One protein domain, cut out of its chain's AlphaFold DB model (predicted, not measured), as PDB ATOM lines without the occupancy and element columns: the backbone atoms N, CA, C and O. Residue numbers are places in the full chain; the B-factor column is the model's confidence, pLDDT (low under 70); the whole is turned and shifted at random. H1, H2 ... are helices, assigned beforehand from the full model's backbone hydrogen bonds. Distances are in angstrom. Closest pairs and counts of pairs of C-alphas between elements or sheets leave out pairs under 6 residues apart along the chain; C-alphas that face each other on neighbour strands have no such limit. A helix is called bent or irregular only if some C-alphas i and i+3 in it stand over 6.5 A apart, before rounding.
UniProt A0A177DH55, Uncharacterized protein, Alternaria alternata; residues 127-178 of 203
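Overview. This is residues 127 to 178 of the 203 residues of an uncharacterized protein of Alternaria alternata (UniProt A0A177DH55). What shape do these coordinates make? They make a long helical hairpin: the longer helix H2 lies side by side with H1, the two run opposite ways, and a tight turn joins them at one end. At that turn end residues 149 to 156 stick out, while the other ends of the two helices lie open. What is it made of, and how large is it? The 52 printed residues hold two named helices, H1 then H2, and no named strand; the class is all helix. The whole is a loose rod of 40 by 17 by 6 A, with a radius of gyration of the C-alphas of 13.0 A.

Arrangement. Is the longest helix straight? H2, residues 151 to 177, has a kink of 47 degrees near residue 158 and is irregular, with C-alphas 152 and 155 8.5 A apart; its line is a rough one. How does the other helix stand to it? H1, residues 127 to 149, runs opposite ways to H2 at a shallow tilt of 10 degrees, and their centres are 11.8 A apart. Where do they touch? Residues 140 to 148 of H1 touch residues 153 to 165 of H2, and the closest C-alphas, those of Phe 147 and Ser 157, are 6.9 A apart. What do the backbones show? O i to N i+4 pairs are within hydrogen-bond range in 20 of 23 cases in H2 and 18 of 19 in H1.

Along the chain. Where is H2? It measures 37.8 A from C-alpha 151 at (110.706, 54.052, 43.316) to C-alpha 177 at (143.752, 64.619, 58.433). Where is H1? It measures 34.2 A and begins with C-alpha 127 at (134.654, 78.452, 61.030).

Size, cuts and confidence. Is there a cut? The printed part has no cut, and the link from H1 to H2 is tight, with 1 residue between them. Where is confidence low? The mean pLDDT of the printed part is 72.9, and residues 127 to 133, 151, 153, 155, 157 and 175 to 178 are under 70.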
ATOM      1  N   THR A 127     135.875  78.010  61.725       51.66
ATOM      2  CA  THR A 127     134.654  78.452  61.030       51.66
ATOM      3  C   THR A 127     134.632  78.020  59.563       51.66
ATOM      4  O   THR A 127     133.585  77.610  59.053       51.66
ATOM      5  N   LYS A 128     135.791  78.019  58.891       57.50
ATOM      6  CA  LYS A 128     135.910  77.673  57.467       57.50
ATOM      7  C   LYS A 128     135.640  76.190  57.187       57.50
ATOM      8  O   LYS A 128     135.015  75.863  56.185       57.50
ATOM      9  N   ASN A 129     136.050  75.294  58.084       58.81
ATOM     10  CA  ASN A 129     135.805  73.852  57.958       58.81
ATOM     11  C   ASN A 129     134.365  73.457  58.346       58.81
ATOM     12  O   ASN A 129     133.750  72.664  57.638       58.81
ATOM     13  N   ARG A 130     133.774  74.052  59.394       59.28
ATOM     14  CA  ARG A 130     132.375  73.783  59.792       59.28
ATOM     15  C   ARG A 130     131.353  74.206  58.737       59.28
ATOM     16  O   ARG A 130     130.369  73.497  58.538       59.28
ATOM     17  N   SER A 131     131.587  75.326  58.053       59.44
ATOM     18  CA  SER A 131     130.679  75.807  57.003       59.44
ATOM     19  C   SER A 131     130.650  74.867  55.790       59.44
ATOM     20  O   SER A 131     129.573  74.532  55.300       59.44
ATOM     21  N   VAL A 132     131.813  74.348  55.376       64.06
ATOM     22  CA  VAL A 132     131.920  73.391  54.261       64.06
ATOM     23  C   VAL A 132     131.266  72.050  54.608       64.06
ATOM     24  O   VAL A 132     130.522  71.506  53.796       64.06
ATOM     25  N   ILE A 133     131.473  71.541  55.827       65.31
ATOM     26  CA  ILE A 133     130.884  70.266  56.273       65.31
ATOM     27  C   ILE A 133     129.347  70.337  56.292       65.31
ATOM     28  O   ILE A 133     128.686  69.409  55.834       65.31
ATOM     29  N   SER A 134     128.770  71.448  56.765       71.44
ATOM     30  CA  SER A 134     127.311  71.637  56.809       71.44
ATOM     31  C   SER A 134     126.671  71.626  55.413       71.44
ATOM     32  O   SER A 134     125.650  70.971  55.197       71.44
ATOM     33  N   GLY A 135     127.302  72.297  54.440       73.94
ATOM     34  CA  GLY A 135     126.803  72.355  53.064       73.94
ATOM     35  C   GLY A 135     126.780  70.991  52.369       73.94
ATOM     36  O   GLY A 135     125.795  70.653  51.715       73.94
ATOM     37  N   VAL A 136     127.826  70.177  52.555       73.69
ATOM     38  CA  VAL A 136     127.917  68.836  51.948       73.69
ATOM     39  C   VAL A 136     126.836  67.898  52.500       73.69
ATOM     40  O   VAL A 136     126.161  67.224  51.726       73.69
ATOM     41  N   CYS A 137     126.598  67.908  53.816       73.06
ATOM     42  CA  CYS A 137     125.554  67.081  54.432       73.06
ATOM     43  C   CYS A 137     124.138  67.440  53.947       73.06
ATOM     44  O   CYS A 137     123.302  66.553  53.779       73.06
ATOM     45  N   ALA A 138     123.860  68.725  53.705       79.81
ATOM     46  CA  ALA A 138     122.546  69.174  53.242       79.81
ATOM     47  C   ALA A 138     122.238  68.711  51.806       79.81
ATOM     48  O   ALA A 138     121.113  68.304  51.512       79.81
ATOM     49  N   ILE A 139     123.242  68.733  50.923       81.44
ATOM     50  CA  ILE A 139     123.108  68.287  49.528       81.44
ATOM     51  C   ILE A 139     122.878  66.773  49.469       81.44
ATOM     52  O   ILE A 139     121.970  66.318  48.775       81.44
ATOM     53  N   GLU A 140     123.633  65.999  50.250       73.38
ATOM     54  CA  GLU A 140     123.455  64.545  50.354       73.38
ATOM     55  C   GLU A 140     122.054  64.168  50.855       73.38
ATOM     56  O   GLU A 140     121.395  63.299  50.280       73.38
ATOM     57  N   ALA A 141     121.541  64.874  51.868       79.31
ATOM     58  CA  ALA A 141     120.184  64.660  52.366       79.31
ATOM     59  C   ALA A 141     119.112  64.971  51.303       79.31
ATOM     60  O   ALA A 141     118.139  64.224  51.169       79.31
ATOM     61  N   MET A 142     119.295  66.038  50.513       83.19
ATOM     62  CA  MET A 142     118.386  66.372  49.409       83.19
ATOM     63  C   MET A 142     118.403  65.317  48.300       83.19
ATOM     64  O   MET A 142     117.341  64.914  47.825       83.19
ATOM     65  N   LEU A 143     119.583  64.835  47.904       77.75
ATOM     66  CA  LEU A 143     119.707  63.805  46.874       77.75
ATOM     67  C   LEU A 143     119.086  62.481  47.337       77.75
ATOM     68  O   LEU A 143     118.318  61.877  46.588       77.75
ATOM     69  N   ALA A 144     119.321  62.071  48.588       75.19
ATOM     70  CA  ALA A 144     118.689  60.891  49.177       75.19
ATOM     71  C   ALA A 144     117.153  60.982  49.157       75.19
ATOM     72  O   ALA A 144     116.476  60.010  48.813       75.19
ATOM     73  N   PHE A 145     116.598  62.159  49.464       79.44
ATOM     74  CA  PHE A 145     115.153  62.394  49.438       79.44
ATOM     75  C   PHE A 145     114.571  62.291  48.019       79.44
ATOM     76  O   PHE A 145     113.556  61.627  47.814       79.44
ATOM     77  N   ILE A 146     115.239  62.866  47.013       78.88
ATOM     78  CA  ILE A 146     114.818  62.774  45.603       78.88
ATOM     79  C   ILE A 146     114.816  61.311  45.126       78.88
ATOM     80  O   ILE A 146     113.858  60.864  44.491       78.88
ATOM     81  N   PHE A 147     115.845  60.533  45.478       72.06
ATOM     82  CA  PHE A 147     115.923  59.111  45.123       72.06
ATOM     83  C   PHE A 147     114.919  58.232  45.886       72.06
ATOM     84  O   PHE A 147     114.470  57.216  45.354       72.06
ATOM     85  N   MET A 148     114.506  58.630  47.093       71.94
ATOM     86  CA  MET A 148     113.443  57.955  47.846       71.94
ATOM     87  C   MET A 148     112.071  58.086  47.160       71.94
ATOM     88  O   MET A 148     111.282  57.139  47.196       71.94
ATOM     89  N   VAL A 149     111.803  59.221  46.504       78.12
ATOM     90  CA  VAL A 149     110.519  59.531  45.843       78.12
ATOM     91  C   VAL A 149     110.380  58.874  44.460       78.12
ATOM     92  O   VAL A 149     109.262  58.734  43.966       78.12
ATOM     93  N   LEU A 150     111.474  58.415  43.838       77.81
ATOM     94  CA  LEU A 150     111.471  57.776  42.512       77.81
ATOM     95  C   LEU A 150     111.658  56.243  42.612       77.81
ATOM     96  O   LEU A 150     112.739  55.715  42.332       77.81
ATOM     97  N   PRO A 151     110.604  55.472  42.963       68.50
ATOM     98  CA  PRO A 151     110.706  54.052  43.316       68.50
ATOM     99  C   PRO A 151     111.142  53.137  42.165       68.50
ATOM    100  O   PRO A 151     111.576  52.013  42.413       68.50
ATOM    101  N   ARG A 152     111.059  53.602  40.913       74.44
ATOM    102  CA  ARG A 152     111.385  52.799  39.724       74.44
ATOM    103  C   ARG A 152     112.888  52.637  39.454       74.44
ATOM    104  O   ARG A 152     113.240  51.801  38.633       74.44
ATOM    105  N   LEU A 153     113.768  53.369  40.150       66.56
ATOM    106  CA  LEU A 153     115.234  53.319  39.960       66.56
ATOM    107  C   LEU A 153     116.031  52.862  41.206       66.56
ATOM    108  O   LEU A 153     117.261  52.932  41.215       66.56
ATOM    109  N   ARG A 154     115.351  52.354  42.246       70.19
ATOM    110  CA  ARG A 154     115.906  52.133  43.604       70.19
ATOM    111  C   ARG A 154     117.209  51.331  43.687       70.19
ATOM    112  O   ARG A 154     118.023  51.594  44.563       70.19
ATOM    113  N   TRP A 155     117.403  50.343  42.818       69.00
ATOM    114  CA  TRP A 155     118.528  49.408  42.938       69.00
ATOM    115  C   TRP A 155     119.824  49.983  42.361       69.00
ATOM    116  O   TRP A 155     120.890  49.831  42.951       69.00
ATOM    117  N   ILE A 156     119.725  50.711  41.246       71.19
ATOM    118  CA  ILE A 156     120.878  51.347  40.599       71.19
ATOM    119  C   ILE A 156     121.251  52.633  41.350       71.19
ATOM    120  O   ILE A 156     122.435  52.914  41.542       71.19
ATOM    121  N   SER A 157     120.260  53.384  41.852       68.38
ATOM    122  CA  SER A 157     120.529  54.623  42.593       68.38
ATOM    123  C   SER A 157     121.140  54.372  43.972       68.38
ATOM    124  O   SER A 157     121.990  55.146  44.400       68.38
ATOM    125  N   GLY A 158     120.762  53.285  44.655       70.44
ATOM    126  CA  GLY A 158     121.322  52.936  45.964       70.44
ATOM    127  C   GLY A 158     122.820  52.626  45.914       70.44
ATOM    128  O   GLY A 158     123.569  53.087  46.771       70.44
ATOM    129  N   LEU A 159     123.273  51.910  44.877       75.62
ATOM    130  CA  LEU A 159     124.692  51.591  44.672       75.62
ATOM    131  C   LEU A 159     125.526  52.839  44.360       75.62
ATOM    132  O   LEU A 159     126.601  53.017  44.933       75.62
ATOM    133  N   LEU A 160     125.016  53.725  43.501       75.75
ATOM    134  CA  LEU A 160     125.700  54.975  43.164       75.75
ATOM    135  C   LEU A 160     125.778  55.920  44.375       75.75
ATOM    136  O   LEU A 160     126.813  56.537  44.612       75.75
ATOM    137  N   PHE A 161     124.717  55.981  45.181       76.88
ATOM    138  CA  PHE A 161     124.672  56.790  46.398       76.88
ATOM    139  C   PHE A 161     125.628  56.267  47.481       76.88
ATOM    140  O   PHE A 161     126.386  57.033  48.076       76.88
ATOM    141  N   ALA A 162     125.671  54.949  47.695       79.75
ATOM    142  CA  ALA A 162     126.637  54.335  48.606       79.75
ATOM    143  C   ALA A 162     128.086  54.625  48.174       79.75
ATOM    144  O   ALA A 162     128.937  54.925  49.006       79.75
ATOM    145  N   PHE A 163     128.365  54.615  46.869       82.50
ATOM    146  CA  PHE A 163     129.682  54.977  46.355       82.50
ATOM    147  C   PHE A 163     130.013  56.463  46.581       82.50
ATOM    148  O   PHE A 163     131.087  56.776  47.097       82.50
ATOM    149  N   CYS A 164     129.086  57.380  46.276       79.88
ATOM    150  CA  CYS A 164     129.274  58.817  46.510       79.88
ATOM    151  C   CYS A 164     129.532  59.143  47.986       79.88
ATOM    152  O   CYS A 164     130.463  59.886  48.293       79.88
ATOM    153  N   THR A 165     128.776  58.542  48.906       80.88
ATOM    154  CA  THR A 165     128.958  58.768  50.351       80.88
ATOM    155  C   THR A 165     130.319  58.277  50.849       80.88
ATOM    156  O   THR A 165     130.971  58.979  51.620       80.88
ATOM    157  N   VAL A 166     130.809  57.128  50.368       84.25
ATOM    158  CA  VAL A 166     132.159  56.631  50.691       84.25
ATOM    159  C   VAL A 166     133.242  57.570  50.152       84.25
ATOM    160  O   VAL A 166     134.190  57.887  50.873       84.25
ATOM    161  N   VAL A 167     133.099  58.069  48.922       84.19
ATOM    162  CA  VAL A 167     134.050  59.029  48.335       84.19
ATOM    163  C   VAL A 167     134.052  60.343  49.119       84.19
ATOM    164  O   VAL A 167     135.125  60.846  49.452       84.19
ATOM    165  N   LEU A 168     132.887  60.871  49.494       79.69
ATOM    166  CA  LEU A 168     132.789  62.095  50.293       79.69
ATOM    167  C   LEU A 168     133.348  61.918  51.706       79.69
ATOM    168  O   LEU A 168     134.075  62.790  52.175       79.69
ATOM    169  N   LEU A 169     133.089  60.786  52.365       81.12
ATOM    170  CA  LEU A 169     133.705  60.463  53.656       81.12
ATOM    171  C   LEU A 169     135.225  60.347  53.538       81.12
ATOM    172  O   LEU A 169     135.937  60.844  54.406       81.12
ATOM    173  N   SER A 170     135.736  59.758  52.455       78.88
ATOM    174  CA  SER A 170     137.178  59.688  52.205       78.88
ATOM    175  C   SER A 170     137.793  61.077  51.998       78.88
ATOM    176  O   SER A 170     138.818  61.390  52.594       78.88
ATOM    177  N   MET A 171     137.121  61.957  51.249       77.75
ATOM    178  CA  MET A 171     137.535  63.347  51.038       77.75
ATOM    179  C   MET A 171     137.485  64.152  52.339       77.75
ATOM    180  O   MET A 171     138.377  64.953  52.605       77.75
ATOM    181  N   MET A 172     136.478  63.910  53.181       77.62
ATOM    182  CA  MET A 172     136.332  64.547  54.487       77.62
ATOM    183  C   MET A 172     137.412  64.072  55.461       77.62
ATOM    184  O   MET A 172     138.026  64.900  56.129       77.62
ATOM    185  N   LEU A 173     137.731  62.774  55.469       76.19
ATOM    186  CA  LEU A 173     138.871  62.237  56.209       76.19
ATOM    187  C   LEU A 173     140.173  62.885  55.749       76.19
ATOM    188  O   LEU A 173     140.915  63.358  56.598       76.19
ATOM    189  N   ILE A 174     140.413  63.004  54.440       73.00
ATOM    190  CA  ILE A 174     141.607  63.670  53.894       73.00
ATOM    191  C   ILE A 174     141.654  65.154  54.295       73.00
ATOM    192  O   ILE A 174     142.717  65.667  54.643       73.00
ATOM    193  N   ALA A 175     140.515  65.852  54.291       68.81
ATOM    194  CA  ALA A 175     140.428  67.253  54.700       68.81
ATOM    195  C   ALA A 175     140.652  67.449  56.211       68.81
ATOM    196  O   ALA A 175     141.261  68.438  56.615       68.81
ATOM    197  N   VAL A 176     140.200  66.506  57.044       68.88
ATOM    198  CA  VAL A 176     140.391  66.518  58.504       68.88
ATOM    199  C   VAL A 176     141.803  66.074  58.890       68.88
ATOM    200  O   VAL A 176     142.392  66.643  59.805       68.88
ATOM    201  N   THR A 177     142.381  65.096  58.188       63.47
ATOM    202  CA  THR A 177     143.752  64.619  58.433       63.47
ATOM    203  C   THR A 177     144.814  65.517  57.797       63.47
ATOM    204  O   THR A 177     146.000  65.350  58.079       63.47
ATOM    205  N   GLY A 178     144.397  66.469  56.956       50.97
ATOM    206  CA  GLY A 178     145.272  67.296  56.136       50.97
ATOM    207  C   GLY A 178     145.878  66.501  54.979       50.97
ATOM    208  O   GLY A 178     146.278  65.344  55.128       50.97
TER     209      GLY A 178